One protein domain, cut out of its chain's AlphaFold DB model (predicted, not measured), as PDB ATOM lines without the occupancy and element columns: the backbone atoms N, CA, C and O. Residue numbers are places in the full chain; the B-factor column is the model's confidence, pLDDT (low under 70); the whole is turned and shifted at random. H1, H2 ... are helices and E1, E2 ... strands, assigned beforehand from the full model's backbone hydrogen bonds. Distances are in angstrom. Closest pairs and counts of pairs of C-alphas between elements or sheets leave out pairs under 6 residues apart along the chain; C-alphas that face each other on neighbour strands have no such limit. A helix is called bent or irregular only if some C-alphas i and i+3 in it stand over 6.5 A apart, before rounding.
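What this domain is: This is residues 2 to 155 of the 165 residues of an uncharacterized protein of Verrucomicrobiales bacterium (UniProt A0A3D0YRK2). A strongly twisted sheet has two long helices, H3 and H4, side by side over one face, running along its strands in opposite ways. E1, E3 and E2 make the body of the sheet, with short pieces E4 and E5 at its edges; H5 folds back from H4, while H1 and H6 only graze the sheet. The 154 printed residues have six named helices and five named strands, in the order H1 E1 H2 H3 E2 E3 H4 H5 E4 H6 E5, a mixed class. The sheet runs E4 E1 E3 E2 E5, antiparallel from E4 to E2. The whole is compact, with a radius of gyration of the C-alphas of 15.6 A and spans of 46 by 34 by 27 A.

How they stand to each other: H1, residues 2 to 10, only grazes the sheet with residues 3 to 8. E1, residues 17 to 22, is antiparallel to E3, residues 70 to 77, with N 74 and O 20 at 2.7 A, and to E4, residues 127 to 129, with N 19 and O 127 at 2.9 A. H2, residues 26 to 31, is irregular, with C-alphas 27 and 30 8.6 A apart, and is not on the sheet. H3, residues 35 to 52, lies over E2, residues 57 to 64, at a height over the sheet of 9.4 A. E2 and E3 form a hairpin, with N 61 and O 73 at 2.9 A. E2 and E5, residues 151 to 154, meet only at a point, where C-alphas 59 and 153 face each other at 5.6 A. H4, residues 83 to 102, lies over E1 and E3 on the same face as H3, also at a height of 9.4 A. Residues 41 to 49 of H3 touch residues 93 to 101 of H4, closest at the C-alphas of His 41 and Ile 100, 6.2 A, at a steep tilt of 42 degrees. H4, with residues 94 to 102 alone, touches H5, residues 111 to 120, in a helical hairpin, closest at the C-alphas of Thr 102 and His 113, 5.9 A; the shallow tilt of 34 degrees is only just short of steep. H5 only grazes the sheet with residues 116 to 120, and H6, residues 134 to 145, with residues 135 to 143. Every O i to N i+4 pair is within hydrogen-bond range in H1, H3, H4 and H6, against 5 of 6 in H5 and 0 of 2 in H2, where 2 of 3 O i to N i+3 pairs are.

Where its parts are: H1 begins at C-alpha 2, (36.432, -15.512, -17.298). H3 is 25.8 A long, E2 and E3 23.4 A each, and H4 28.6 A, from C-alpha 83 at (53.350, -37.566, -26.583). E5 ends at C-alpha 154, (38.215, -25.922, -27.384).

The domain as a whole: The C-alphas of Thr 106 and Gly 132 are the two farthest apart, 47.8 A. The printed part has no cut and no long link. Mean pLDDT of the printed part is 76.8; residues 2 to 15, 105 to 108 and 129 to 155 are under 70.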
ATOM      1  N   ARG A   2      36.466 -14.893 -18.647       37.66
ATOM      2  CA  ARG A   2      36.432 -15.512 -17.298       37.66
ATOM      3  C   ARG A   2      36.633 -17.034 -17.313       37.66
ATOM      4  O   ARG A   2      37.468 -17.526 -16.579       37.66
ATOM      5  N   ARG A   3      35.952 -17.748 -18.218       40.91
ATOM      6  CA  ARG A   3      36.048 -19.214 -18.328       40.91
ATOM      7  C   ARG A   3      37.448 -19.700 -18.716       40.91
ATOM      8  O   ARG A   3      38.021 -20.456 -17.968       40.91
ATOM      9  N   MET A   4      38.035 -19.162 -19.790       47.97
ATOM     10  CA  MET A   4      39.405 -19.495 -20.224       47.97
ATOM     11  C   MET A   4      40.462 -19.207 -19.153       47.97
ATOM     12  O   MET A   4      41.386 -19.988 -18.993       47.97
ATOM     13  N   ARG A   5      40.326 -18.093 -18.419       47.72
ATOM     14  CA  ARG A   5      41.215 -17.790 -17.290       47.72
ATOM     15  C   ARG A   5      41.060 -18.803 -16.156       47.72
ATOM     16  O   ARG A   5      42.066 -19.140 -15.557       47.72
ATOM     17  N   LEU A   6      39.839 -19.275 -15.890       48.25
ATOM     18  CA  LEU A   6      39.588 -20.340 -14.918       48.25
ATOM     19  C   LEU A   6      40.174 -21.671 -15.403       48.25
ATOM     20  O   LEU A   6      40.940 -22.261 -14.663       48.25
ATOM     21  N   ASP A   7      39.949 -22.078 -16.659       52.81
ATOM     22  CA  ASP A   7      40.514 -23.344 -17.152       52.81
ATOM     23  C   ASP A   7      42.046 -23.305 -17.167       52.81
ATOM     24  O   ASP A   7      42.679 -24.263 -16.757       52.81
ATOM     25  N   MET A   8      42.655 -22.196 -17.607       54.03
ATOM     26  CA  MET A   8      44.113 -22.028 -17.576       54.03
ATOM     27  C   MET A   8      44.671 -21.963 -16.149       54.03
ATOM     28  O   MET A   8      45.815 -22.354 -15.947       54.03
ATOM     29  N   ALA A   9      43.901 -21.455 -15.183       52.84
ATOM     30  CA  ALA A   9      44.277 -21.465 -13.770       52.84
ATOM     31  C   ALA A   9      44.117 -22.857 -13.133       52.84
ATOM     32  O   ALA A   9      44.819 -23.162 -12.174       52.84
ATOM     33  N   GLU A  10      43.219 -23.687 -13.670       52.06
ATOM     34  CA  GLU A  10      42.991 -25.081 -13.266       52.06
ATOM     35  C   GLU A  10      43.925 -26.074 -13.979       52.06
ATOM     36  O   GLU A  10      44.035 -27.222 -13.551       52.06
ATOM     37  N   MET A  11      44.614 -25.666 -15.053       55.84
ATOM     38  CA  MET A  11      45.630 -26.506 -15.687       55.84
ATOM     39  C   MET A  11      46.799 -26.707 -14.728       55.84
ATOM     40  O   MET A  11      47.468 -25.753 -14.327       55.84
ATOM     41  N   GLU A  12      47.074 -27.964 -14.384       54.31
ATOM     42  CA  GLU A  12      48.217 -28.297 -13.548       54.31
ATOM     43  C   GLU A  12      49.508 -27.789 -14.199       54.31
ATOM     44  O   GLU A  12      49.866 -28.174 -15.312       54.31
ATOM     45  N   ALA A  13      50.252 -26.954 -13.469       53.72
ATOM     46  CA  ALA A  13      51.492 -26.312 -13.919       53.72
ATOM     47  C   ALA A  13      52.644 -27.286 -14.264       53.72
ATOM     48  O   ALA A  13      53.775 -26.856 -14.493       53.72
ATOM     49  N   ARG A  14      52.383 -28.598 -14.229       59.44
ATOM     50  CA  ARG A  14      53.315 -29.687 -14.535       59.44
ATOM     51  C   ARG A  14      53.039 -30.359 -15.881       59.44
ATOM     52  O   ARG A  14      53.792 -31.253 -16.238       59.44
ATOM     53  N   GLN A  15      51.981 -29.980 -16.603       67.81
ATOM     54  CA  GLN A  15      51.682 -30.609 -17.888       67.81
ATOM     55  C   GLN A  15      52.675 -30.183 -18.970       67.81
ATOM     56  O   GLN A  15      52.882 -28.986 -19.189       67.81
ATOM     57  N   ASP A  16      53.222 -31.167 -19.681       77.94
ATOM     58  CA  ASP A  16      54.012 -30.928 -20.883       77.94
ATOM     59  C   ASP A  16      53.136 -30.327 -21.985       77.94
ATOM     60  O   ASP A  16      51.982 -30.728 -22.210       77.94
ATOM     61  N   ALA A  17      53.705 -29.336 -22.662       81.88
ATOM     62  CA  ALA A  17      53.047 -28.570 -23.698       81.88
ATOM     63  C   ALA A  17      53.965 -28.407 -24.901       81.88
ATOM     64  O   ALA A  17      55.191 -28.384 -24.793       81.88
ATOM     65  N   TYR A  18      53.342 -28.232 -26.051       86.19
ATOM     66  CA  TYR A  18      54.026 -28.043 -27.313       86.19
ATOM     67  C   TYR A  18      53.369 -26.896 -28.056       86.19
ATOM     68  O   TYR A  18      52.182 -26.595 -27.871       86.19
ATOM     69  N   THR A  19      54.152 -26.281 -28.927       87.44
ATOM     70  CA  THR A  19      53.677 -25.242 -29.822       87.44
ATOM     71  C   THR A  19      53.853 -25.643 -31.264       87.44
ATOM     72  O   THR A  19      54.877 -26.205 -31.652       87.44
ATOM     73  N   SER A  20      52.861 -25.257 -32.051       91.19
ATOM     74  CA  SER A  20      52.951 -25.207 -33.501       91.19
ATOM     75  C   SER A  20      52.293 -23.947 -33.994       91.19
ATOM     76  O   SER A  20      51.599 -23.253 -33.251       91.19
ATOM     77  N   PHE A  21      52.475 -23.660 -35.267       90.56
ATOM     78  CA  PHE A  21      51.883 -22.502 -35.875       90.56
ATOM     79  C   PHE A  21      51.145 -22.850 -37.168       90.56
ATOM     80  O   PHE A  21      51.441 -23.837 -37.844       90.56
ATOM     81  N   LEU A  22      50.126 -22.047 -37.477       92.81
ATOM     82  CA  LEU A  22      49.360 -22.098 -38.718       92.81
ATOM     83  C   LEU A  22      49.581 -20.802 -39.477       92.81
ATOM     84  O   LEU A  22      49.165 -19.731 -39.026       92.81
ATOM     85  N   THR A  23      50.201 -20.910 -40.641       90.44
ATOM     86  CA  THR A  23      50.552 -19.762 -41.468       90.44
ATOM     87  C   THR A  23      50.125 -19.967 -42.916       90.44
ATOM     88  O   THR A  23      49.836 -21.083 -43.358       90.44
ATOM     89  N   TYR A  24      50.085 -18.865 -43.654       89.00
ATOM     90  CA  TYR A  24      50.034 -18.872 -45.110       89.00
ATOM     91  C   TYR A  24      51.473 -18.655 -45.586       89.00
ATOM     92  O   TYR A  24      52.025 -17.585 -45.312       89.00
ATOM     93  N   PRO A  25      52.123 -19.648 -46.221       82.94
ATOM     94  CA  PRO A  25      53.508 -19.509 -46.653       82.94
ATOM     95  C   PRO A  25      53.694 -18.270 -47.529       82.94
ATOM     96  O   PRO A  25      52.883 -18.006 -48.414       82.94
ATOM     97  N   SER A  26      54.778 -17.522 -47.318       77.75
ATOM     98  CA  SER A  26      55.071 -16.302 -48.088       77.75
ATOM     99  C   SER A  26      55.185 -16.570 -49.593       77.75
ATOM    100  O   SER A  26      54.745 -15.750 -50.397       77.75
ATOM    101  N   ALA A  27      55.699 -17.745 -49.967       80.06
ATOM    102  CA  ALA A  27      55.757 -18.230 -51.346       80.06
ATOM    103  C   ALA A  27      54.367 -18.432 -51.986       80.06
ATOM    104  O   ALA A  27      54.249 -18.461 -53.206       80.06
ATOM    105  N   LEU A  28      53.310 -18.537 -51.176       83.00
ATOM    106  CA  LEU A  28      51.922 -18.733 -51.592       83.00
ATOM    107  C   LEU A  28      51.082 -17.490 -51.274       83.00
ATOM    108  O   LEU A  28      49.972 -17.580 -50.754       83.00
ATOM    109  N   ARG A  29      51.612 -16.296 -51.573       79.25
ATOM    110  CA  ARG A  29      50.957 -15.017 -51.244       79.25
ATOM    111  C   ARG A  29      49.540 -14.895 -51.810       79.25
ATOM    112  O   ARG A  29      48.698 -14.281 -51.169       79.25
ATOM    113  N   HIS A  30      49.271 -15.496 -52.967       83.56
ATOM    114  CA  HIS A  30      47.938 -15.517 -53.576       83.56
ATOM    115  C   HIS A  30      46.904 -16.302 -52.744       83.56
ATOM    116  O   HIS A  30      45.713 -16.056 -52.884       83.56
ATOM    117  N   LEU A  31      47.345 -17.199 -51.852       83.25
ATOM    118  CA  LEU A  31      46.485 -17.891 -50.888       83.25
ATOM    119  C   LEU A  31      46.308 -17.127 -49.579       83.25
ATOM    120  O   LEU A  31      45.514 -17.557 -48.750       83.25
ATOM    121  N   CYS A  32      47.067 -16.051 -49.340       86.62
ATOM    122  CA  CYS A  32      47.009 -15.302 -48.091       86.62
ATOM    123  C   CYS A  32      45.752 -14.422 -48.081       86.62
ATOM    124  O   CYS A  32      45.747 -13.371 -48.727       86.62
ATOM    125  N   PRO A  33      44.704 -14.801 -47.336       85.94
ATOM    126  CA  PRO A  33      43.430 -14.128 -47.421       85.94
ATOM    127  C   PRO A  33      43.400 -12.950 -46.444       85.94
ATOM    128  O   PRO A  33      44.278 -12.786 -45.583       85.94
ATOM    129  N   GLU A  34      42.341 -12.152 -46.509       85.94
ATOM    130  CA  GLU A  34      42.132 -11.116 -45.507       85.94
ATOM    131  C   GLU A  34      41.890 -11.710 -44.111       85.94
ATOM    132  O   GLU A  34      41.466 -12.855 -43.922       85.94
ATOM    133  N   ALA A  35      42.076 -10.882 -43.083       82.56
ATOM    134  CA  ALA A  35      41.849 -11.240 -41.684       82.56
ATOM    135  C   ALA A  35      40.489 -11.920 -41.418       82.56
ATOM    136  O   ALA A  35      40.384 -12.822 -40.579       82.56
ATOM    137  N   LYS A  36      39.434 -11.453 -42.100       85.06
ATOM    138  CA  LYS A  36      38.061 -11.953 -41.949       85.06
ATOM    139  C   LYS A  36      37.916 -13.368 -42.508       85.06
ATOM    140  O   LYS A  36      37.278 -14.203 -41.869       85.06
ATOM    141  N   GLU A  37      38.540 -13.639 -43.643       88.00
ATOM    142  CA  GLU A  37      38.529 -14.930 -44.329       88.00
ATOM    143  C   GLU A  37      39.439 -15.945 -43.633       88.00
ATOM    144  O   GLU A  37      39.009 -17.065 -43.357       88.00
ATOM    145  N   ALA A  38      40.627 -15.528 -43.182       88.81
ATOM    146  CA  ALA A  38      41.497 -16.372 -42.361       88.81
ATOM    147  C   ALA A  38      40.772 -16.899 -41.108       88.81
ATOM    148  O   ALA A  38      40.927 -18.054 -40.705       88.81
ATOM    149  N   LYS A  39      39.902 -16.069 -40.516       88.19
ATOM    150  CA  LYS A  39      39.049 -16.467 -39.390       88.19
ATOM    151  C   LYS A  39      38.008 -17.523 -39.780       88.19
ATOM    152  O   LYS A  39      37.640 -18.332 -38.928       88.19
ATOM    153  N   ILE A  40      37.516 -17.534 -41.020       92.25
ATOM    154  CA  ILE A  40      36.603 -18.571 -41.525       92.25
ATOM    155  C   ILE A  40      37.341 -19.910 -41.622       92.25
ATOM    156  O   ILE A  40      36.831 -20.904 -41.100       92.25
ATOM    157  N   HIS A  41      38.560 -19.923 -42.172       93.88
ATOM    158  CA  HIS A  41      39.407 -21.122 -42.227       93.88
ATOM    159  C   HIS A  41      39.664 -21.692 -40.830       93.88
ATOM    160  O   HIS A  41      39.400 -22.867 -40.566       93.88
ATOM    161  N   LEU A  42      40.064 -20.840 -39.881       93.00
ATOM    162  CA  LEU A  42      40.301 -21.275 -38.506       93.00
ATOM    163  C   LEU A  42      39.022 -21.791 -37.822       93.00
ATOM    164  O   LEU A  42      39.064 -22.769 -37.077       93.00
ATOM    165  N   LYS A  43      37.858 -21.181 -38.080       91.94
ATOM    166  CA  LYS A  43      36.567 -21.694 -37.588       91.94
ATOM    167  C   LYS A  43      36.224 -23.059 -38.183       91.94
ATOM    168  O   LYS A  43      35.648 -23.892 -37.485       91.94
ATOM    169  N   ALA A  44      36.523 -23.296 -39.459       94.56
ATOM    170  CA  ALA A  44      36.339 -24.604 -40.081       94.56
ATOM    171  C   ALA A  44      37.243 -25.656 -39.423       94.56
ATOM    172  O   ALA A  44      36.748 -26.716 -39.033       94.56
ATOM    173  N   LEU A  45      38.515 -25.316 -39.191       95.56
ATOM    174  CA  LEU A  45      39.457 -26.186 -38.496       95.56
ATOM    175  C   LEU A  45      38.983 -26.497 -37.070       95.56
ATOM    176  O   LEU A  45      38.838 -27.663 -36.723       95.56
ATOM    177  N   ASN A  46      38.639 -25.483 -36.272       91.44
ATOM    178  CA  ASN A  46      38.163 -25.674 -34.895       91.44
ATOM    179  C   ASN A  46      36.908 -26.554 -34.825       91.44
ATOM    180  O   ASN A  46      36.816 -27.424 -33.962       91.44
ATOM    181  N   ARG A  47      35.955 -26.383 -35.755       92.50
ATOM    182  CA  ARG A  47      34.780 -27.267 -35.845       92.50
ATOM    183  C   ARG A  47      35.191 -28.717 -36.090       92.50
ATOM    184  O   ARG A  47      34.642 -29.610 -35.454       92.50
ATOM    185  N   TRP A  48      36.153 -28.955 -36.975       95.19
ATOM    186  CA  TRP A  48      36.657 -30.297 -37.255       95.19
ATOM    187  C   TRP A  48      37.407 -30.903 -36.059       95.19
ATOM    188  O   TRP A  48      37.070 -32.012 -35.639       95.19
ATOM    189  N   ILE A  49      38.325 -30.153 -35.436       93.88
ATOM    190  CA  ILE A  49      39.051 -30.575 -34.225       93.88
ATOM    191  C   ILE A  49      38.057 -30.926 -33.115       93.88
ATOM    192  O   ILE A  49      38.160 -31.989 -32.513       93.88
ATOM    193  N   SER A  50      37.032 -30.096 -32.899       88.81
ATOM    194  CA  SER A  50      36.031 -30.314 -31.845       88.81
ATOM    195  C   SER A  50      35.188 -31.569 -32.035       88.81
ATOM    196  O   SER A  50      34.596 -32.052 -31.076       88.81
ATOM    197  N   LYS A  51      35.127 -32.112 -33.253       91.69
ATOM    198  CA  LYS A  51      34.452 -33.381 -33.534       91.69
ATOM    199  C   LYS A  51      35.410 -34.559 -33.380       91.69
ATOM    200  O   LYS A  51      35.030 -35.560 -32.784       91.69
ATOM    201  N   LYS A  52      36.637 -34.434 -33.896       93.88
ATOM    202  CA  LYS A  52      37.599 -35.542 -33.999       93.88
ATOM    203  C   LYS A  52      38.485 -35.725 -32.758       93.88
ATOM    204  O   LYS A  52      38.737 -36.850 -32.347       93.88
ATOM    205  N   TYR A  53      38.915 -34.631 -32.136       92.75
ATOM    206  CA  TYR A  53      39.879 -34.603 -31.032       92.75
ATOM    207  C   TYR A  53      39.308 -33.876 -29.813       92.75
ATOM    208  O   TYR A  53      39.920 -32.961 -29.272       92.75
ATOM    209  N   ARG A  54      38.115 -34.285 -29.362       87.25
ATOM    210  CA  ARG A  54      37.440 -33.693 -28.185       87.25
ATOM    211  C   ARG A  54      38.289 -33.702 -26.911       87.25
ATOM    212  O   ARG A  54      38.080 -32.862 -26.044       87.25
ATOM    213  N   TRP A  55      39.202 -34.662 -26.808       85.69
ATOM    214  CA  TRP A  55      40.120 -34.845 -25.688       85.69
ATOM    215  C   TRP A  55      41.340 -33.912 -25.739       85.69
ATOM    216  O   TRP A  55      42.014 -33.737 -24.729       85.69
ATOM    217  N   LEU A  56      41.647 -33.322 -26.899       86.00
ATOM    218  CA  LEU A  56      42.866 -32.550 -27.104       86.00
ATOM    219  C   LEU A  56      42.646 -31.094 -26.680       86.00
ATOM    220  O   LEU A  56      41.789 -30.386 -27.216       86.00
ATOM    221  N   ALA A  57      43.432 -30.641 -25.706       83.69
ATOM    222  CA  ALA A  57      43.388 -29.270 -25.220       83.69
ATOM    223  C   ALA A  57      44.260 -28.382 -26.114       83.69
ATOM    224  O   ALA A  57      45.482 -28.435 -26.009       83.69
ATOM    225  N   ILE A  58      43.632 -27.574 -26.981       86.12
ATOM    226  CA  ILE A  58      44.325 -26.637 -27.878       86.12
ATOM    227  C   ILE A  58      43.860 -25.205 -27.631       86.12
ATOM    228  O   ILE A  58      42.670 -24.881 -27.721       86.12
ATOM    229  N   TYR A  59      44.829 -24.324 -27.426       83.31
ATOM    230  CA  TYR A  59      44.652 -22.880 -27.386       83.31
ATOM    231  C   TYR A  59      45.334 -22.253 -28.587       83.31
ATOM    232  O   TYR A  59      46.311 -22.790 -29.102       83.31
ATOM    233  N   TRP A  60      44.827 -21.112 -29.037       84.62
ATOM    234  CA  TRP A  60      45.454 -20.403 -30.135       84.62
ATOM    235  C   TRP A  60      45.377 -18.895 -29.970       84.62
ATOM    236  O   TRP A  60      44.477 -18.349 -29.329       84.62
ATOM    237  N   LYS A  61      46.325 -18.212 -30.603       82.06
ATOM    238  CA  LYS A  61      46.369 -16.759 -30.691       82.06
ATOM    239  C   LYS A  61      46.647 -16.345 -32.122       82.06
ATOM    240  O   LYS A  61      47.565 -16.853 -32.751       82.06
ATOM    241  N   ARG A  62      45.895 -15.355 -32.601       84.50
ATOM    242  CA  ARG A  62      46.209 -14.658 -33.846       84.50
ATOM    243  C   ARG A  62      47.363 -13.673 -33.646       84.50
ATOM    244  O   ARG A  62      47.298 -12.819 -32.763       84.50
ATOM    245  N   GLU A  63      48.353 -13.733 -34.520       81.94
ATOM    246  CA  GLU A  63      49.412 -12.742 -34.661       81.94
ATOM    247  C   GLU A  63      49.370 -12.150 -36.081       81.94
ATOM    248  O   GLU A  63      49.595 -12.865 -37.061       81.94
ATOM    249  N   PRO A  64      49.034 -10.856 -36.227       77.75
ATOM    250  CA  PRO A  64      49.204 -10.155 -37.492       77.75
ATOM    251  C   PRO A  64      50.699  -9.998 -37.785       77.75
ATOM    252  O   PRO A  64      51.435  -9.471 -36.953       77.75
ATOM    253  N   GLN A  65      51.146 -10.430 -38.959       78.50
ATOM    254  CA  GLN A  65      52.519 -10.221 -39.414       78.50
ATOM    255  C   GLN A  65      52.655  -8.862 -40.113       78.50
ATOM    256  O   GLN A  65      51.690  -8.335 -40.669       78.50
ATOM    257  N   LYS A  66      53.871  -8.295 -40.125       75.69
ATOM    258  CA  LYS A  66      54.156  -6.987 -40.759       75.69
ATOM    259  C   LYS A  66      53.797  -6.947 -42.251       75.69
ATOM    260  O   LYS A  66      53.451  -5.894 -42.768       75.69
ATOM    261  N   ASN A  67      53.863  -8.089 -42.929       72.69
ATOM    262  CA  ASN A  67      53.524  -8.249 -44.346       72.69
ATOM    263  C   ASN A  67      52.010  -8.430 -44.607       72.69
ATOM    264  O   ASN A  67      51.622  -8.727 -45.735       72.69
ATOM    265  N   GLY A  68      51.164  -8.293 -43.579       71.25
ATOM    266  CA  GLY A  68      49.712  -8.470 -43.665       71.25
ATOM    267  C   GLY A  68      49.242  -9.920 -43.523       71.25
ATOM    268  O   GLY A  68      48.043 -10.157 -43.362       71.25
ATOM    269  N   THR A  69      50.157 -10.896 -43.513       78.62
ATOM    270  CA  THR A  69      49.807 -12.306 -43.339       78.62
ATOM    271  C   THR A  69      49.257 -12.562 -41.940       78.62
ATOM    272  O   THR A  69      49.740 -12.035 -40.936       78.62
ATOM    273  N   THR A  70      48.213 -13.387 -41.860       83.56
ATOM    274  CA  THR A  70      47.671 -13.819 -40.572       83.56
ATOM    275  C   THR A  70      48.325 -15.127 -40.144       83.56
ATOM    276  O   THR A  70      48.202 -16.136 -40.832       83.56
ATOM    277  N   HIS A  71      48.969 -15.099 -38.981       87.25
ATOM    278  CA  HIS A  71      49.581 -16.253 -38.335       87.25
ATOM    279  C   HIS A  71      48.740 -16.652 -37.114       87.25
ATOM    280  O   HIS A  71      48.219 -15.781 -36.410       87.25
ATOM    281  N   TYR A  72      48.603 -17.945 -36.835       89.06
ATOM    282  CA  TYR A  72      48.082 -18.433 -35.562       89.06
ATOM    283  C   TYR A  72      49.130 -19.262 -34.834       89.06
ATOM    284  O   TYR A  72      49.619 -20.242 -35.381       89.06
ATOM    285  N   HIS A  73      49.418 -18.906 -33.587       87.19
ATOM    286  CA  HIS A  73      50.185 -19.744 -32.666       87.19
ATOM    287  C   HIS A  73      49.239 -20.694 -31.961       87.19
ATOM    288  O   HIS A  73      48.187 -20.250 -31.501       87.19
ATOM    289  N   LEU A  74      49.596 -21.970 -31.888       89.12
ATOM    290  CA  LEU A  74      48.839 -23.025 -31.235       89.12
ATOM    291  C   LEU A  74      49.647 -23.542 -30.063       89.12
ATOM    292  O   LEU A  74      50.857 -23.717 -30.161       89.12
ATOM    293  N   VAL A  75      48.942 -23.828 -28.981       84.88
ATOM    294  CA  VAL A  75      49.483 -24.474 -27.793       84.88
ATOM    295  C   VAL A  75      48.621 -25.671 -27.510       84.88
ATOM    296  O   VAL A  75      47.397 -25.535 -27.434       84.88
ATOM    297  N   TYR A  76      49.248 -26.822 -27.351       87.69
ATOM    298  CA  TYR A  76      48.544 -28.052 -27.058       87.69
ATOM    299  C   TYR A  76      49.264 -28.851 -25.983       87.69
ATOM    300  O   TYR A  76      50.489 -28.822 -25.876       87.69
ATOM    301  N   PHE A  77      48.469 -29.527 -25.166       85.25
ATOM    302  CA  PHE A  77      48.927 -30.225 -23.971       85.25
ATOM    303  C   PHE A  77      48.697 -31.721 -24.108       85.25
ATOM    304  O   PHE A  77      47.758 -32.147 -24.790       85.25
ATOM    305  N   LEU A  78      49.508 -32.508 -23.400       84.50
ATOM    306  CA  LEU A  78      49.357 -33.961 -23.393       84.50
ATOM    307  C   LEU A  78      48.011 -34.417 -22.816       84.50
ATOM    308  O   LEU A  78      47.429 -35.383 -23.304       84.50
ATOM    309  N   ASN A  79      47.498 -33.705 -21.808       81.62
ATOM    310  CA  ASN A  79      46.192 -33.953 -21.183       81.62
ATOM    311  C   ASN A  79      45.952 -35.436 -20.815       81.62
ATOM    312  O   ASN A  79      44.910 -36.002 -21.133       81.62
ATOM    313  N   GLY A  80      46.944 -36.085 -20.189       83.56
ATOM    314  CA  GLY A  80      46.864 -37.497 -19.783       83.56
ATOM    315  C   GLY A  80      47.055 -38.515 -20.917       83.56
ATOM    316  O   GLY A  80      46.819 -39.706 -20.719       83.56
ATOM    317  N   HIS A  81      47.472 -38.080 -22.106       88.31
ATOM    318  CA  HIS A  81      47.809 -38.953 -23.232       88.31
ATOM    319  C   HIS A  81      49.316 -38.987 -23.506       88.31
ATOM    320  O   HIS A  81      50.054 -38.106 -23.070       88.31
ATOM    321  N   SER A  82      49.776 -40.001 -24.249       90.88
ATOM    322  CA  SER A  82      51.174 -40.079 -24.683       90.88
ATOM    323  C   SER A  82      51.524 -38.955 -25.661       90.88
ATOM    324  O   SER A  82      50.685 -38.515 -26.455       90.88
ATOM    325  N   GLU A  83      52.789 -38.533 -25.635       90.69
ATOM    326  CA  GLU A  83      53.350 -37.566 -26.583       90.69
ATOM    327  C   GLU A  83      53.103 -37.990 -28.032       90.69
ATOM    328  O   GLU A  83      52.547 -37.219 -28.810       90.69
ATOM    329  N   GLU A  84      53.414 -39.239 -28.377       93.25
ATOM    330  CA  GLU A  84      53.206 -39.778 -29.722       93.25
ATOM    331  C   GLU A  84      51.764 -39.580 -30.210       93.25
ATOM    332  O   GLU A  84      51.535 -39.046 -31.297       93.25
ATOM    333  N   LYS A  85      50.768 -39.923 -29.380       94.00
ATOM    334  CA  LYS A  85      49.349 -39.778 -29.732       94.00
ATOM    335  C   LYS A  85      48.978 -38.320 -30.006       94.00
ATOM    336  O   LYS A  85      48.197 -38.033 -30.917       94.00
ATOM    337  N   VAL A  86      49.525 -37.397 -29.220       92.00
ATOM    338  CA  VAL A  86      49.286 -35.956 -29.356       92.00
ATOM    339  C   VAL A  86      49.962 -35.412 -30.612       92.00
ATOM    340  O   VAL A  86      49.333 -34.674 -31.372       92.00
ATOM    341  N   LEU A  87      51.200 -35.821 -30.889       91.31
ATOM    342  CA  LEU A  87      51.940 -35.411 -32.080       91.31
ATOM    343  C   LEU A  87      51.308 -35.947 -33.369       91.31
ATOM    344  O   LEU A  87      51.226 -35.208 -34.352       91.31
ATOM    345  N   VAL A  88      50.796 -37.182 -33.363       95.06
ATOM    346  CA  VAL A  88      50.021 -37.737 -34.485       95.06
ATOM    347  C   VAL A  88      48.763 -36.901 -34.729       95.06
ATOM    348  O   VAL A  88      48.533 -36.451 -35.854       95.06
ATOM    349  N   ALA A  89      47.987 -36.610 -33.676       95.56
ATOM    350  CA  ALA A  89      46.789 -35.777 -33.786       95.56
ATOM    351  C   ALA A  89      47.109 -34.374 -34.326       95.56
ATOM    352  O   ALA A  89      46.417 -33.874 -35.214       95.56
ATOM    353  N   MET A  90      48.189 -33.750 -33.853       95.56
ATOM    354  CA  MET A  90      48.623 -32.444 -34.345       95.56
ATOM    355  C   MET A  90      49.103 -32.488 -35.794       95.56
ATOM    356  O   MET A  90      48.743 -31.608 -36.574       95.56
ATOM    357  N   GLY A  91      49.817 -33.536 -36.205       95.69
ATOM    358  CA  GLY A  91      50.168 -33.746 -37.607       95.69
ATOM    359  C   GLY A  91      48.934 -33.839 -38.511       95.69
ATOM    360  O   GLY A  91      48.934 -33.327 -39.630       95.69
ATOM    361  N   GLU A  92      47.852 -34.468 -38.054       97.00
ATOM    362  CA  GLU A  92      46.586 -34.492 -38.795       97.00
ATOM    363  C   GLU A  92      45.888 -33.126 -38.831       97.00
ATOM    364  O   GLU A  92      45.330 -32.744 -39.863       97.00
ATOM    365  N   ILE A  93      45.942 -32.368 -37.735       96.50
ATOM    366  CA  ILE A  93      45.408 -31.002 -37.655       96.50
ATOM    367  C   ILE A  93      46.113 -30.081 -38.652       96.50
ATOM    368  O   ILE A  93      45.447 -29.356 -39.393       96.50
ATOM    369  N   LEU A  94      47.442 -30.154 -38.719       95.88
ATOM    370  CA  LEU A  94      48.267 -29.381 -39.646       95.88
ATOM    371  C   LEU A  94      47.960 -29.745 -41.108       95.88
ATOM    372  O   LEU A  94      47.768 -28.861 -41.944       95.88
ATOM    373  N   ARG A  95      47.783 -31.038 -41.417       95.31
ATOM    374  CA  ARG A  95      47.316 -31.479 -42.744       95.31
ATOM    375  C   ARG A  95      45.916 -30.962 -43.063       95.31
ATOM    376  O   ARG A  95      45.657 -30.531 -44.187       95.31
ATOM    377  N   LYS A  96      44.997 -30.980 -42.089       95.81
ATOM    378  CA  LYS A  96      43.636 -30.469 -42.300       95.81
ATOM    379  C   LYS A  96      43.624 -28.959 -42.517       95.81
ATOM    380  O   LYS A  96      42.830 -28.494 -43.330       95.81
ATOM    381  N   TRP A  97      44.499 -28.205 -41.855       94.69
ATOM    382  CA  TRP A  97      44.689 -26.782 -42.141       94.69
ATOM    383  C   TRP A  97      45.096 -26.540 -43.595       94.69
ATOM    384  O   TRP A  97      44.455 -25.741 -44.277       94.69
ATOM    385  N   CYS A  98      46.098 -27.276 -44.084       93.94
ATOM    386  CA  CYS A  98      46.542 -27.171 -45.474       93.94
ATOM    387  C   CYS A  98      45.377 -27.472 -46.429       93.94
ATOM    388  O   CYS A  98      45.074 -26.662 -47.290       93.94
ATOM    389  N   LYS A  99      44.603 -28.542 -46.190       93.19
ATOM    390  CA  LYS A  99      43.386 -28.847 -46.976       93.19
ATOM    391  C   LYS A  99      42.358 -27.713 -46.973       93.19
ATOM    392  O   LYS A  99      41.802 -27.374 -48.007       93.19
ATOM    393  N   ILE A 100      42.088 -27.119 -45.811       92.75
ATOM    394  CA  ILE A 100      41.113 -26.022 -45.694       92.75
ATOM    395  C   ILE A 100      41.558 -24.796 -46.496       92.75
ATOM    396  O   ILE A 100      40.710 -24.087 -47.027       92.75
ATOM    397  N   THR A 101      42.862 -24.532 -46.551       91.69
ATOM    398  CA  THR A 101      43.415 -23.308 -47.143       91.69
ATOM    399  C   THR A 101      43.770 -23.449 -48.623       91.69
ATOM    400  O   THR A 101      43.752 -22.445 -49.325       91.69
ATOM    401  N   THR A 102      44.008 -24.668 -49.117       90.25
ATOM    402  CA  THR A 102      44.254 -24.950 -50.544       90.25
ATOM    403  C   THR A 102      43.045 -25.535 -51.282       90.25
ATOM    404  O   THR A 102      43.086 -25.668 -52.498       90.25
ATOM    405  N   GLY A 103      41.969 -25.898 -50.574       84.25
ATOM    406  CA  GLY A 103      40.774 -26.523 -51.153       84.25
ATOM    407  C   GLY A 103      40.826 -28.058 -51.221       84.25
ATOM    408  O   GLY A 103      41.803 -28.691 -50.822       84.25
ATOM    409  N   GLU A 104      39.739 -28.664 -51.711       73.94
ATOM    410  CA  GLU A 104      39.567 -30.115 -51.912       73.94
ATOM    411  C   GLU A 104      38.998 -30.352 -53.339       73.94
ATOM    412  O   GLU A 104      38.193 -29.547 -53.807       73.94
ATOM    413  N   GLY A 105      39.416 -31.408 -54.061       69.00
ATOM    414  CA  GLY A 105      38.980 -31.656 -55.451       69.00
ATOM    415  C   GLY A 105      39.666 -32.844 -56.148       69.00
ATOM    416  O   GLY A 105      40.454 -33.555 -55.533       69.00
ATOM    417  N   THR A 106      39.370 -33.065 -57.435       58.50
ATOM    418  CA  THR A 106      39.882 -34.204 -58.234       58.50
ATOM    419  C   THR A 106      41.375 -34.122 -58.566       58.50
ATOM    420  O   THR A 106      41.995 -35.154 -58.794       58.50
ATOM    421  N   ALA A 107      41.963 -32.924 -58.556       64.81
ATOM    422  CA  ALA A 107      43.394 -32.685 -58.783       64.81
ATOM    423  C   ALA A 107      44.191 -32.526 -57.471       64.81
ATOM    424  O   ALA A 107      45.196 -31.824 -57.427       64.81
ATOM    425  N   PHE A 108      43.703 -33.113 -56.375       69.81
ATOM    426  CA  PHE A 108      44.297 -32.975 -55.047       69.81
ATOM    427  C   PHE A 108      45.219 -34.166 -54.708       69.81
ATOM    428  O   PHE A 108      44.821 -35.308 -54.953       69.81
ATOM    429  N   PRO A 109      46.380 -33.949 -54.057       73.50
ATOM    430  CA  PRO A 109      46.923 -32.663 -53.606       73.50
ATOM    431  C   PRO A 109      47.490 -31.810 -54.752       73.50
ATOM    432  O   PRO A 109      48.055 -32.341 -55.703       73.50
ATOM    433  N   THR A 110      47.338 -30.485 -54.654       83.12
ATOM    434  CA  THR A 110      47.955 -29.528 -55.591       83.12
ATOM    435  C   THR A 110      49.395 -29.204 -55.170       83.12
ATOM    436  O   THR A 110      49.794 -29.477 -54.037       83.12
ATOM    437  N   GLU A 111      50.185 -28.578 -56.046       87.50
ATOM    438  CA  GLU A 111      51.550 -28.139 -55.711       87.50
ATOM    439  C   GLU A 111      51.566 -27.183 -54.502       87.50
ATOM    440  O   GLU A 111      52.450 -27.255 -53.644       87.50
ATOM    441  N   GLU A 112      50.562 -26.311 -54.382       88.56
ATOM    442  CA  GLU A 112      50.404 -25.425 -53.230       88.56
ATOM    443  C   GLU A 112      50.156 -26.202 -51.935       88.56
ATOM    444  O   GLU A 112      50.681 -25.819 -50.886       88.56
ATOM    445  N   HIS A 113      49.397 -27.301 -52.003       90.25
ATOM    446  CA  HIS A 113      49.152 -28.159 -50.847       90.25
ATOM    447  C   HIS A 113      50.454 -28.745 -50.311       90.25
ATOM    448  O   HIS A 113      50.736 -28.624 -49.119       90.25
ATOM    449  N   GLU A 114      51.276 -29.312 -51.192       90.50
ATOM    450  CA  GLU A 114      52.559 -29.911 -50.817       90.50
ATOM    451  C   GLU A 114      53.538 -28.865 -50.265       90.50
ATOM    452  O   GLU A 114      54.180 -29.083 -49.233       90.50
ATOM    453  N   LYS A 115      53.592 -27.671 -50.872       90.50
ATOM    454  CA  LYS A 115      54.389 -26.544 -50.352       90.50
ATOM    455  C   LYS A 115      53.930 -26.091 -48.970       90.50
ATOM    456  O   LYS A 115      54.748 -25.716 -48.134       90.50
ATOM    457  N   GLN A 116      52.627 -26.087 -48.710       91.69
ATOM    458  CA  GLN A 116      52.122 -25.708 -47.398       91.69
ATOM    459  C   GLN A 116      52.357 -26.811 -46.363       91.69
ATOM    460  O   GLN A 116      52.714 -26.502 -45.223       91.69
ATOM    461  N   LEU A 117      52.222 -28.080 -46.754       92.50
ATOM    462  CA  LEU A 117      52.541 -29.224 -45.906       92.50
ATOM    463  C   LEU A 117      54.005 -29.221 -45.472       92.50
ATOM    464  O   LEU A 117      54.261 -29.445 -44.291       92.50
ATOM    465  N   SER A 118      54.945 -28.936 -46.376       91.44
ATOM    466  CA  SER A 118      56.376 -28.942 -46.047       91.44
ATOM    467  C   SER A 118      56.734 -27.916 -44.971       91.44
ATOM    468  O   SER A 118      57.548 -28.205 -44.103       91.44
ATOM    469  N   VAL A 119      56.067 -26.758 -44.959       90.88
ATOM    470  CA  VAL A 119      56.216 -25.749 -43.897       90.88
ATOM    471  C   VAL A 119      55.613 -26.241 -42.583       90.88
ATOM    472  O   VAL A 119      56.232 -26.116 -41.530       90.88
ATOM    473  N   HIS A 120      54.398 -26.792 -42.620       92.44
ATOM    474  CA  HIS A 120      53.673 -27.109 -41.391       92.44
ATOM    475  C   HIS A 120      54.134 -28.410 -40.733       92.44
ATOM    476  O   HIS A 120      54.056 -28.515 -39.514       92.44
ATOM    477  N   LEU A 121      54.592 -29.395 -41.504       92.62
ATOM    478  CA  LEU A 121      55.083 -30.674 -40.988       92.62
ATOM    479  C   LEU A 121      56.591 -30.671 -40.705       92.62
ATOM    480  O   LEU A 121      57.103 -31.673 -40.208       92.62
ATOM    481  N   ASN A 122      57.282 -29.559 -40.977       91.12
ATOM    482  CA  ASN A 122      58.669 -29.369 -40.570       91.12
ATOM    483  C   ASN A 122      58.800 -29.497 -39.041       91.12
ATOM    484  O   ASN A 122      57.945 -29.029 -38.284       91.12
ATOM    485  N   GLU A 123      59.875 -30.131 -38.579       85.38
ATOM    486  CA  GLU A 123      60.182 -30.271 -37.156       85.38
ATOM    487  C   GLU A 123      60.345 -28.923 -36.450       85.38
ATOM    488  O   GLU A 123      59.912 -28.795 -35.313       85.38
ATOM    489  N   GLU A 124      60.831 -27.884 -37.133       84.88
ATOM    490  CA  GLU A 124      60.946 -26.526 -36.585       84.88
ATOM    491  C   GLU A 124      59.589 -25.900 -36.222       84.88
ATOM    492  O   GLU A 124      59.514 -25.046 -35.335       84.88
ATOM    493  N   ASN A 125      58.502 -26.352 -36.861       85.75
ATOM    494  CA  ASN A 125      57.133 -25.967 -36.510       85.75
ATOM    495  C   ASN A 125      56.613 -26.709 -35.260       85.75
ATOM    496  O   ASN A 125      55.455 -26.567 -34.867       85.75
ATOM    497  N   ARG A 126      57.428 -27.551 -34.630       83.06
ATOM    498  CA  ARG A 126      57.079 -28.260 -33.400       83.06
ATOM    499  C   ARG A 126      58.141 -27.972 -32.362       83.06
ATOM    500  O   ARG A 126      59.255 -28.470 -32.427       83.06
ATOM    501  N   GLN A 127      57.769 -27.173 -31.375       81.81
ATOM    502  CA  GLN A 127      58.673 -26.817 -30.288       81.81
ATOM    503  C   GLN A 127      58.072 -27.293 -28.973       81.81
ATOM    504  O   GLN A 127      56.928 -26.967 -28.647       81.81
ATOM    505  N   ALA A 128      58.830 -28.107 -28.239       78.00
ATOM    506  CA  ALA A 128      58.484 -28.472 -26.874       78.00
ATOM    507  C   ALA A 128      58.641 -27.236 -25.982       78.00
ATOM    508  O   ALA A 128      59.667 -26.557 -26.026       78.00
ATOM    509  N   VAL A 129      57.633 -26.944 -25.167       68.12
ATOM    510  CA  VAL A 129      57.666 -25.814 -24.240       68.12
ATOM    511  C   VAL A 129      58.165 -26.316 -22.892       68.12
ATOM    512  O   VAL A 129      57.442 -27.010 -22.178       68.12
ATOM    513  N   LYS A 130      59.395 -25.953 -22.514       56.50
ATOM    514  CA  LYS A 130      59.931 -26.270 -21.183       56.50
ATOM    515  C   LYS A 130      59.436 -25.262 -20.140       56.50
ATOM    516  O   LYS A 130      59.276 -24.068 -20.403       56.50
ATOM    517  N   LYS A 131      59.193 -25.742 -18.915       51.41
ATOM    518  CA  LYS A 131      58.801 -24.913 -17.762       51.41
ATOM    519  C   LYS A 131      59.825 -23.793 -17.517       51.41
ATOM    520  O   LYS A 131      61.020 -24.052 -17.474       51.41
ATOM    521  N   GLY A 132      59.346 -22.571 -17.271       44.53
ATOM    522  CA  GLY A 132      60.181 -21.426 -16.872       44.53
ATOM    523  C   GLY A 132      60.740 -20.592 -18.026       44.53
ATOM    524  O   GLY A 132      61.220 -19.485 -17.789       44.53
ATOM    525  N   GLU A 133      60.620 -21.056 -19.268       50.06
ATOM    526  CA  GLU A 133      60.965 -20.233 -20.420       50.06
ATOM    527  C   GLU A 133      59.903 -19.162 -20.692       50.06
ATOM    528  O   GLU A 133      58.744 -19.255 -20.273       50.06
ATOM    529  N   SER A 134      60.348 -18.142 -21.430       50.12
ATOM    530  CA  SER A 134      59.645 -16.988 -22.004       50.12
ATOM    531  C   SER A 134      58.154 -17.178 -22.323       50.12
ATOM    532  O   SER A 134      57.428 -16.200 -22.309       50.12
ATOM    533  N   PHE A 135      57.653 -18.394 -22.550       50.16
ATOM    534  CA  PHE A 135      56.340 -18.693 -23.106       50.16
ATOM    535  C   PHE A 135      55.126 -18.577 -22.156       50.16
ATOM    536  O   PHE A 135      54.102 -18.055 -22.580       50.16
ATOM    537  N   PHE A 136      55.188 -18.960 -20.870       52.28
ATOM    538  CA  PHE A 136      54.095 -18.629 -19.919       52.28
ATOM    539  C   PHE A 136      54.086 -17.133 -19.586       52.28
ATOM    540  O   PHE A 136      53.023 -16.536 -19.415       52.28
ATOM    541  N   ASN A 137      55.266 -16.508 -19.600       52.75
ATOM    542  CA  ASN A 137      55.416 -15.056 -19.575       52.75
ATOM    543  C   ASN A 137      54.967 -14.408 -20.894       52.75
ATOM    544  O   ASN A 137      54.478 -13.287 -20.867       52.75
ATOM    545  N   TYR A 138      55.068 -15.097 -22.033       50.44
ATOM    546  CA  TYR A 138      54.604 -14.654 -23.345       50.44
ATOM    547  C   TYR A 138      53.093 -14.759 -23.382       50.44
ATOM    548  O   TYR A 138      52.460 -13.758 -23.639       50.44
ATOM    549  N   MET A 139      52.492 -15.892 -23.019       54.66
ATOM    550  CA  MET A 139      51.051 -16.060 -22.826       54.66
ATOM    551  C   MET A 139      50.531 -15.050 -21.791       54.66
ATOM    552  O   MET A 139      49.530 -14.395 -22.039       54.66
ATOM    553  N   GLY A 140      51.236 -14.829 -20.679       51.88
ATOM    554  CA  GLY A 140      50.913 -13.818 -19.668       51.88
ATOM    555  C   GLY A 140      50.972 -12.383 -20.206       51.88
ATOM    556  O   GLY A 140      49.970 -11.681 -20.189       51.88
ATOM    557  N   ASN A 141      52.102 -11.934 -20.753       47.84
ATOM    558  CA  ASN A 141      52.255 -10.593 -21.336       47.84
ATOM    559  C   ASN A 141      51.327 -10.385 -22.543       47.84
ATOM    560  O   ASN A 141      50.756  -9.317 -22.725       47.84
ATOM    561  N   THR A 142      51.114 -11.418 -23.341       47.72
ATOM    562  CA  THR A 142      50.336 -11.349 -24.575       47.72
ATOM    563  C   THR A 142      48.831 -11.458 -24.340       47.72
ATOM    564  O   THR A 142      48.067 -10.807 -25.047       47.72
ATOM    565  N   PHE A 143      48.381 -12.256 -23.367       46.41
ATOM    566  CA  PHE A 143      46.960 -12.424 -23.042       46.41
ATOM    567  C   PHE A 143      46.467 -11.535 -21.900       46.41
ATOM    568  O   PHE A 143      45.255 -11.338 -21.779       46.41
ATOM    569  N   LEU A 144      47.360 -11.017 -21.046       41.88
ATOM    570  CA  LEU A 144      46.991 -10.150 -19.922       41.88
ATOM    571  C   LEU A 144      47.340  -8.673 -20.145       41.88
ATOM    572  O   LEU A 144      46.566  -7.843 -19.679       41.88
ATOM    573  N   LYS A 145      48.437  -8.317 -20.842       39.69
ATOM    574  CA  LYS A 145      48.844  -6.897 -20.988       39.69
ATOM    575  C   LYS A 145      48.349  -6.203 -22.255       39.69
ATOM    576  O   LYS A 145      48.230  -4.984 -22.250       39.69
ATOM    577  N   MET A 146      48.030  -6.929 -23.323       38.22
ATOM    578  CA  MET A 146      47.451  -6.336 -24.531       38.22
ATOM    579  C   MET A 146      46.002  -6.791 -24.650       38.22
ATOM    580  O   MET A 146      45.744  -7.988 -24.697       38.22
ATOM    581  N   GLY A 147      45.049  -5.858 -24.707       40.25
ATOM    582  CA  GLY A 147      43.601  -6.110 -24.809       40.25
ATOM    583  C   GLY A 147      43.127  -6.842 -26.081       40.25
ATOM    584  O   GLY A 147      41.988  -6.664 -26.503       40.25
ATOM    585  N   GLY A 148      43.978  -7.651 -26.715       42.09
ATOM    586  CA  GLY A 148      43.652  -8.501 -27.850       42.09
ATOM    587  C   GLY A 148      42.860  -9.736 -27.417       42.09
ATOM    588  O   GLY A 148      43.252 -10.478 -26.519       42.09
ATOM    589  N   MET A 149      41.727  -9.970 -28.077       41.47
ATOM    590  CA  MET A 149      40.854 -11.111 -27.811       41.47
ATOM    591  C   MET A 149      41.560 -12.447 -28.091       41.47
ATOM    592  O   MET A 149      41.624 -12.896 -29.235       41.47
ATOM    593  N   CYS A 150      42.014 -13.130 -27.041       42.00
ATOM    594  CA  CYS A 150      42.260 -14.568 -27.092       42.00
ATOM    595  C   CYS A 150      40.917 -15.299 -27.189       42.00
ATOM    596  O   CYS A 150      40.011 -15.068 -26.379       42.00
ATOM    597  N   GLN A 151      40.766 -16.153 -28.197       47.00
ATOM    598  CA  GLN A 151      39.579 -16.982 -28.353       47.00
ATOM    599  C   GLN A 151      39.953 -18.434 -28.083       47.00
ATOM    600  O   GLN A 151      40.841 -19.005 -28.707       47.00
ATOM    601  N   ARG A 152      39.235 -19.027 -27.133       45.19
ATOM    602  CA  ARG A 152      39.299 -20.449 -26.797       45.19
ATOM    603  C   ARG A 152      38.917 -21.241 -28.051       45.19
ATOM    604  O   ARG A 152      37.820 -21.044 -28.572       45.19
ATOM    605  N   GLY A 153      39.814 -22.094 -28.544       44.19
ATOM    606  CA  GLY A 153      39.496 -23.047 -29.605       44.19
ATOM    607  C   GLY A 153      38.542 -24.106 -29.073       44.19
ATOM    608  O   GLY A 153      37.413 -24.205 -29.551       44.19
ATOM    609  N   ILE A 154      38.978 -24.856 -28.052       38.38
ATOM    610  CA  ILE A 154      38.215 -25.922 -27.384       38.38
ATOM    611  C   ILE A 154      38.740 -26.097 -25.945       38.38
ATOM    612  O   ILE A 154      39.946 -26.153 -25.742       38.38
ATOM    613  N   THR A 155      37.847 -26.246 -24.957       41.34
ATOM    614  CA  THR A 155      38.147 -27.005 -23.718       41.34
ATOM    615  C   THR A 155      36.859 -27.568 -23.112       41.34
ATOM    616  O   THR A 155      35.790 -26.970 -23.292       41.34
TER     617      THR A 155